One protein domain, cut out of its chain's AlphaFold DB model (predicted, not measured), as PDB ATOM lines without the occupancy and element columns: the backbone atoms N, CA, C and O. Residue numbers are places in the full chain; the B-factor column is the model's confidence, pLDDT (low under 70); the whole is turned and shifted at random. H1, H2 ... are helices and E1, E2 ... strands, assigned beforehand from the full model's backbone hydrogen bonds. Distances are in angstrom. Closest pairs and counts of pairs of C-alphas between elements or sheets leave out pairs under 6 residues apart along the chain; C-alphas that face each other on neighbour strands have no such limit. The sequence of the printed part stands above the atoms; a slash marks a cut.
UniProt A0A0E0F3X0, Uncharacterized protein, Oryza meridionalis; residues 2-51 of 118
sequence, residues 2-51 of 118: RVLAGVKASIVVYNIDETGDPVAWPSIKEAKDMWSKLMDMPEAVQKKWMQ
ATOM      1  N   ARG A   2     -68.446 -40.065  88.622       38.94
ATOM      2  CA  ARG A   2     -68.572 -38.861  89.466       38.94
ATOM      3  C   ARG A   2     -69.551 -37.905  88.791       38.94
ATOM      4  O   ARG A   2     -69.224 -37.286  87.787       38.94
ATOM      5  N   VAL A   3     -70.763 -37.844  89.329       49.78
ATOM      6  CA  VAL A   3     -71.746 -36.814  89.002       49.78
ATOM      7  C   VAL A   3     -71.214 -35.511  89.594       49.78
ATOM      8  O   VAL A   3     -71.166 -35.362  90.815       49.78
ATOM      9  N   LEU A   4     -70.754 -34.584  88.756       50.22
ATOM     10  CA  LEU A   4     -70.440 -33.232  89.210       50.22
ATOM     11  C   LEU A   4     -71.776 -32.544  89.545       50.22
ATOM     12  O   LEU A   4     -72.512 -32.105  88.672       50.22
ATOM     13  N   ALA A   5     -72.117 -32.540  90.836       61.25
ATOM     14  CA  ALA A   5     -73.150 -31.707  91.460       61.25
ATOM     15  C   ALA A   5     -74.622 -31.871  91.003       61.25
ATOM     16  O   ALA A   5     -75.414 -30.955  91.180       61.25
ATOM     17  N   GLY A   6     -75.031 -33.017  90.449       61.78
ATOM     18  CA  GLY A   6     -76.443 -33.295  90.117       61.78
ATOM     19  C   GLY A   6     -76.999 -32.472  88.947       61.78
ATOM     20  O   GLY A   6     -78.200 -32.499  88.688       61.78
ATOM     21  N   VAL A   7     -76.130 -31.759  88.228       69.44
ATOM     22  CA  VAL A   7     -76.481 -30.947  87.062       69.44
ATOM     23  C   VAL A   7     -76.152 -31.733  85.793       69.44
ATOM     24  O   VAL A   7     -75.075 -32.320  85.680       69.44
ATOM     25  N   LYS A   8     -77.071 -31.752  84.819       68.69
ATOM     26  CA  LYS A   8     -76.773 -32.258  83.471       68.69
ATOM     27  C   LYS A   8     -75.860 -31.257  82.766       68.69
ATOM     28  O   LYS A   8     -76.244 -30.105  82.588       68.69
ATOM     29  N   ALA A   9     -74.671 -31.702  82.380       73.50
ATOM     30  CA  ALA A   9     -73.684 -30.894  81.677       73.50
ATOM     31  C   ALA A   9     -73.125 -31.675  80.484       73.50
ATOM     32  O   ALA A   9     -72.959 -32.893  80.564       73.50
ATOM     33  N   SER A  10     -72.804 -30.967  79.402       77.81
ATOM     34  CA  SER A  10     -71.993 -31.487  78.299       77.81
ATOM     35  C   SER A  10     -70.828 -30.571  78.000       77.81
ATOM     36  O   SER A  10     -70.941 -29.354  78.127       77.81
ATOM     37  N   ILE A  11     -69.747 -31.169  77.518       79.62
ATOM     38  CA  ILE A  11     -68.593 -30.463  76.972       79.62
ATOM     39  C   ILE A  11     -68.396 -30.982  75.555       79.62
ATOM     40  O   ILE A  11     -68.426 -32.193  75.342       79.62
ATOM     41  N   VAL A  12     -68.207 -30.076  74.600       80.19
ATOM     42  CA  VAL A  12     -67.844 -30.412  73.221       80.19
ATOM     43  C   VAL A  12     -66.537 -29.702  72.913       80.19
ATOM     44  O   VAL A  12     -66.451 -28.482  73.048       80.19
ATOM     45  N   VAL A  13     -65.520 -30.472  72.539       81.00
ATOM     46  CA  VAL A  13     -64.198 -29.972  72.170       81.00
ATOM     47  C   VAL A  13     -63.995 -30.243  70.690       81.00
ATOM     48  O   VAL A  13     -64.077 -31.385  70.238       81.00
ATOM     49  N   TYR A  14     -63.734 -29.178  69.945       76.19
ATOM     50  CA  TYR A  14     -63.334 -29.247  68.547       76.19
ATOM     51  C   TYR A  14     -61.816 -29.121  68.488       76.19
ATOM     52  O   TYR A  14     -61.256 -28.243  69.150       76.19
ATOM     53  N   ASN A  15     -61.157 -29.984  67.714       75.44
ATOM     54  CA  ASN A  15     -59.769 -29.737  67.354       75.44
ATOM     55  C   ASN A  15     -59.763 -28.622  66.301       75.44
ATOM     56  O   ASN A  15     -60.451 -28.727  65.289       75.44
ATOM     57  N   ILE A  16     -59.062 -27.528  66.583       66.31
ATOM     58  CA  ILE A  16     -59.039 -26.346  65.710       66.31
ATOM     59  C   ILE A  16     -58.121 -26.602  64.502       66.31
ATOM     60  O   ILE A  16     -58.321 -26.008  63.444       66.31
ATOM     61  N   ASP A  17     -57.185 -27.547  64.640       67.00
ATOM     62  CA  ASP A  17     -56.060 -27.727  63.721       67.00
ATOM     63  C   ASP A  17     -56.116 -29.047  62.916       67.00
ATOM     64  O   ASP A  17     -55.287 -29.264  62.036       67.00
ATOM     65  N   GLU A  18     -57.099 -29.925  63.163       59.06
ATOM     66  CA  GLU A  18     -57.261 -31.201  62.446       59.06
ATOM     67  C   GLU A  18     -58.701 -31.429  61.977       59.06
ATOM     68  O   GLU A  18     -59.664 -31.110  62.675       59.06
ATOM     69  N   THR A  19     -58.848 -32.086  60.822       61.38
ATOM     70  CA  THR A  19     -60.109 -32.576  60.233       61.38
ATOM     71  C   THR A  19     -60.680 -33.782  61.004       61.38
ATOM     72  O   THR A  19     -61.011 -34.811  60.417       61.38
ATOM     73  N   GLY A  20     -60.720 -33.706  62.335       67.31
ATOM     74  CA  GLY A  20     -61.209 -34.762  63.222       67.31
ATOM     75  C   GLY A  20     -62.629 -34.500  63.722       67.31
ATOM     76  O   GLY A  20     -63.054 -33.352  63.863       67.31
ATOM     77  N   ASP A  21     -63.363 -35.571  64.026       76.62
ATOM     78  CA  ASP A  21     -64.678 -35.461  64.656       76.62
ATOM     79  C   ASP A  21     -64.568 -34.858  66.071       76.62
ATOM     80  O   ASP A  21     -63.641 -35.185  66.821       76.62
ATOM     81  N   PRO A  22     -65.514 -33.993  66.481       78.56
ATOM     82  CA  PRO A  22     -65.494 -33.381  67.801       78.56
ATOM     83  C   PRO A  22     -65.638 -34.418  68.910       78.56
ATOM     84  O   PRO A  22     -66.492 -35.309  68.860       78.56
ATOM     85  N   VAL A  23     -64.864 -34.240  69.977       82.38
ATOM     86  CA  VAL A  23     -64.967 -35.074  71.174       82.38
ATOM     87  C   VAL A  23     -65.998 -34.450  72.107       82.38
ATOM     88  O   VAL A  23     -65.864 -33.299  72.520       82.38
ATOM     89  N   ALA A  24     -67.037 -35.211  72.452       82.56
ATOM     90  CA  ALA A  24     -68.098 -34.754  73.341       82.56
ATOM     91  C   ALA A  24     -68.262 -35.670  74.555       82.56
ATOM     92  O   ALA A  24     -68.275 -36.894  74.424       82.56
ATOM     93  N   TRP A  25     -68.458 -35.065  75.724       82.56
ATOM     94  CA  TRP A  25     -68.848 -35.750  76.954       82.56
ATOM     95  C   TRP A  25     -70.265 -35.312  77.365       82.56
ATOM     96  O   TRP A  25     -70.547 -34.111  77.295       82.56
ATOM     97  N   PRO A  26     -71.154 -36.227  77.802       77.81
ATOM     98  CA  PRO A  26     -70.931 -37.669  77.951       77.81
ATOM     99  C   PRO A  26     -70.976 -38.431  76.616       77.81
ATOM    100  O   PRO A  26     -70.286 -39.435  76.465       77.81
ATOM    101  N   SER A  27     -71.723 -37.926  75.632       84.06
ATOM    102  CA  SER A  27     -71.736 -38.416  74.252       84.06
ATOM    103  C   SER A  27     -72.154 -37.310  73.277       84.06
ATOM    104  O   SER A  27     -72.821 -36.346  73.661       84.06
ATOM    105  N   ILE A  28     -71.824 -37.461  71.987       82.50
ATOM    106  CA  ILE A  28     -72.223 -36.507  70.932       82.50
ATOM    107  C   ILE A  28     -73.753 -36.385  70.842       82.50
ATOM    108  O   ILE A  28     -74.278 -35.288  70.661       82.50
ATOM    109  N   LYS A  29     -74.482 -37.499  70.987       84.44
ATOM    110  CA  LYS A  29     -75.950 -37.516  70.913       84.44
ATOM    111  C   LYS A  29     -76.581 -36.730  72.063       84.44
ATOM    112  O   LYS A  29     -77.483 -35.935  71.825       84.44
ATOM    113  N   GLU A  30     -76.098 -36.930  73.286       81.69
ATOM    114  CA  GLU A  30     -76.605 -36.211  74.461       81.69
ATOM    115  C   GLU A  30     -76.229 -34.731  74.429       81.69
ATOM    116  O   GLU A  30     -77.054 -33.888  74.775       81.69
ATOM    117  N   ALA A  31     -75.020 -34.401  73.962       81.44
ATOM    118  CA  ALA A  31     -74.623 -33.015  73.751       81.44
ATOM    119  C   ALA A  31     -75.531 -32.325  72.718       81.44
ATOM    120  O   ALA A  31     -75.986 -31.212  72.965       81.44
ATOM    121  N   LYS A  32     -75.857 -32.996  71.601       83.00
ATOM    122  CA  LYS A  32     -76.808 -32.481  70.600       83.00
ATOM    123  C   LYS A  32     -78.211 -32.288  71.174       83.00
ATOM    124  O   LYS A  32     -78.786 -31.231  70.965       83.00
ATOM    125  N   ASP A  33     -78.743 -33.256  71.920       85.94
ATOM    126  CA  ASP A  33     -80.070 -33.146  72.550       85.94
ATOM    127  C   ASP A  33     -80.139 -31.977  73.550       85.94
ATOM    128  O   ASP A  33     -81.105 -31.214  73.561       85.94
ATOM    129  N   MET A  34     -79.090 -31.781  74.357       82.75
ATOM    130  CA  MET A  34     -79.005 -30.633  75.264       82.75
ATOM    131  C   MET A  34     -78.868 -29.301  74.517       82.75
ATOM    132  O   MET A  34     -79.508 -28.327  74.914       82.75
ATOM    133  N   TRP A  35     -78.096 -29.256  73.426       82.06
ATOM    134  CA  TRP A  35     -77.993 -28.072  72.568       82.06
ATOM    135  C   TRP A  35     -79.317 -27.724  71.886       82.06
ATOM    136  O   TRP A  35     -79.711 -26.561  71.917       82.06
ATOM    137  N   SER A  36     -80.030 -28.705  71.324       85.94
ATOM    138  CA  SER A  36     -81.350 -28.483  70.718       85.94
ATOM    139  C   SER A  36     -82.335 -27.918  71.738       85.94
ATOM    140  O   SER A  36     -82.946 -26.885  71.494       85.94
ATOM    141  N   LYS A  37     -82.395 -28.511  72.938       86.00
ATOM    142  CA  LYS A  37     -83.245 -28.005  74.027       86.00
ATOM    143  C   LYS A  37     -82.906 -26.579  74.433       86.00
ATOM    144  O   LYS A  37     -83.816 -25.841  74.786       86.00
ATOM    145  N   LEU A  38     -81.626 -26.197  74.421       82.19
ATOM    146  CA  LEU A  38     -81.219 -24.819  74.685       82.19
ATOM    147  C   LEU A  38     -81.708 -23.882  73.572       82.19
ATOM    148  O   LEU A  38     -82.249 -22.826  73.881       82.19
ATOM    149  N   MET A  39     -81.565 -24.275  72.304       83.50
ATOM    150  CA  MET A  39     -82.005 -23.486  71.143       83.50
ATOM    151  C   MET A  39     -83.529 -23.345  71.037       83.50
ATOM    152  O   MET A  39     -84.010 -22.369  70.468       83.50
ATOM    153  N   ASP A  40     -84.288 -24.263  71.635       91.62
ATOM    154  CA  ASP A  40     -85.748 -24.168  71.732       91.62
ATOM    155  C   ASP A  40     -86.215 -23.205  72.848       91.62
ATOM    156  O   ASP A  40     -87.398 -22.861  72.928       91.62
ATOM    157  N   MET A  41     -85.318 -22.751  73.735       87.38
ATOM    158  CA  MET A  41     -85.658 -21.787  74.793       87.38
ATOM    159  C   MET A  41     -85.747 -20.351  74.252       87.38
ATOM    160  O   MET A  41     -85.124 -20.031  73.245       87.38
ATOM    161  N   PRO A  42     -86.436 -19.423  74.944       90.56
ATOM    162  CA  PRO A  42     -86.445 -18.011  74.561       90.56
ATOM    163  C   PRO A  42     -85.039 -17.392  74.516       90.56
ATOM    164  O   PRO A  42     -84.189 -17.702  75.354       90.56
ATOM    165  N   GLU A  43     -84.824 -16.431  73.614       84.38
ATOM    166  CA  GLU A  43     -83.521 -15.787  73.366       84.38
ATOM    167  C   GLU A  43     -82.861 -15.227  74.643       84.38
ATOM    168  O   GLU A  43     -81.657 -15.371  74.861       84.38
ATOM    169  N   ALA A  44     -83.655 -14.651  75.552       82.19
ATOM    170  CA  ALA A  44     -83.162 -14.142  76.834       82.19
ATOM    171  C   ALA A  44     -82.537 -15.242  77.716       82.19
ATOM    172  O   ALA A  44     -81.568 -14.990  78.438       82.19
ATOM    173  N   VAL A  45     -83.074 -16.464  77.654       79.69
ATOM    174  CA  VAL A  45     -82.553 -17.631  78.378       79.69
ATOM    175  C   VAL A  45     -81.322 -18.177  77.661       79.69
ATOM    176  O   VAL A  45     -80.307 -18.390  78.316       79.69
ATOM    177  N   GLN A  46     -81.353 -18.299  76.332       79.81
ATOM    178  CA  GLN A  46     -80.185 -18.719  75.546       79.81
ATOM    179  C   GLN A  46     -78.966 -17.838  75.833       79.81
ATOM    180  O   GLN A  46     -77.913 -18.332  76.232       79.81
ATOM    181  N   LYS A  47     -79.136 -16.514  75.749       76.50
ATOM    182  CA  LYS A  47     -78.075 -15.528  75.995       76.50
ATOM    183  C   LYS A  47     -77.537 -15.563  77.426       76.50
ATOM    184  O   LYS A  47     -76.365 -15.276  77.655       76.50
ATOM    185  N   LYS A  48     -78.381 -15.910  78.402       75.69
ATOM    186  CA  LYS A  48     -77.960 -16.079  79.799       75.69
ATOM    187  C   LYS A  48     -77.053 -17.302  79.981       75.69
ATOM    188  O   LYS A  48     -76.167 -17.254  80.826       75.69
ATOM    189  N   TRP A  49     -77.289 -18.379  79.235       74.00
ATOM    190  CA  TRP A  49     -76.549 -19.639  79.368       74.00
ATOM    191  C   TRP A  49     -75.324 -19.702  78.451       74.00
ATOM    192  O   TRP A  49     -74.300 -20.258  78.834       74.00
ATOM    193  N   MET A  50     -75.389 -19.062  77.284       74.69
ATOM    194  CA  MET A  50     -74.259 -18.850  76.378       74.69
ATOM    195  C   MET A  50     -73.432 -17.641  76.831       74.69
ATOM    196  O   MET A  50     -73.268 -16.660  76.103       74.69
ATOM    197  N   GLN A  51     -72.938 -17.682  78.069       69.50
ATOM    198  CA  GLN A  51     -72.026 -16.655  78.556       69.50
ATOM    199  C   GLN A  51     -70.613 -16.914  78.042       69.50
ATOM    200  O   GLN A  51     -69.969 -17.895  78.398       69.50
TER     201      GLN A  51
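This is residues 2 to 51 of the 118 residues of an uncharacterized protein of Oryza meridionalis (UniProt A0A0E0F3X0). A short two-stranded hairpin, E1 and E2, has the first part of H1 over one face; H1 then leads away from it, and H2 folds back at the far end like a hook. The first printed residues, 2 to 7, stick out as a free tail. The 50 printed residues hold four named elements in the order E1, E2, H1, H2; the sheet, E1 - E2, is antiparallel and the class is mixed, helices and strands. The whole is loose, with a radius of gyration of the C-alphas of 12.8 A, and spans 34 by 28 by 19 A.

E1 is residues 11 to 13, with C-alpha 11 at (-68.593, -30.463, 76.972). E2 is residues 23 to 25. H1, residues 28 to 39, is 16.3 A long from first to last C-alpha. H2, residues 43 to 49, is 10.0 A long and ends with C-alpha 49 at (-76.549, -19.639, 79.368).

E1 and E2 form a hairpin, with 171 degrees between their directions. N 13 and O 23, 2.8 A apart, and N 25 and O 11, 2.9 A apart, are within hydrogen-bond range. The closest C-alphas of E2 and H1 are those of Ala 24 and Ala 31, 6.8 A apart; for E1 and H1 they are those of Val 12 and Ala 31, 7.3 A apart. H1 and H2 are close but not clearly touching, with the closest C-alphas, those of Leu 38 and Gln 46, 6.2 A apart. They run opposite ways at a steep tilt of 47 degrees. H2 is apart from E1 and E2. In H1 and H2 every O i to N i+4 pair is within hydrogen-bond range.

The C-alphas of Glu 18 and Pro 42, 34.2 A apart, are the two farthest apart. Residues 39 to 45, of which 43 to 45 belong to H2, also stand free. The printed part has no cut and no long link. Its mean pLDDT is 75.9; residues 2 to 8, 16 to 20 and 51 are under 70.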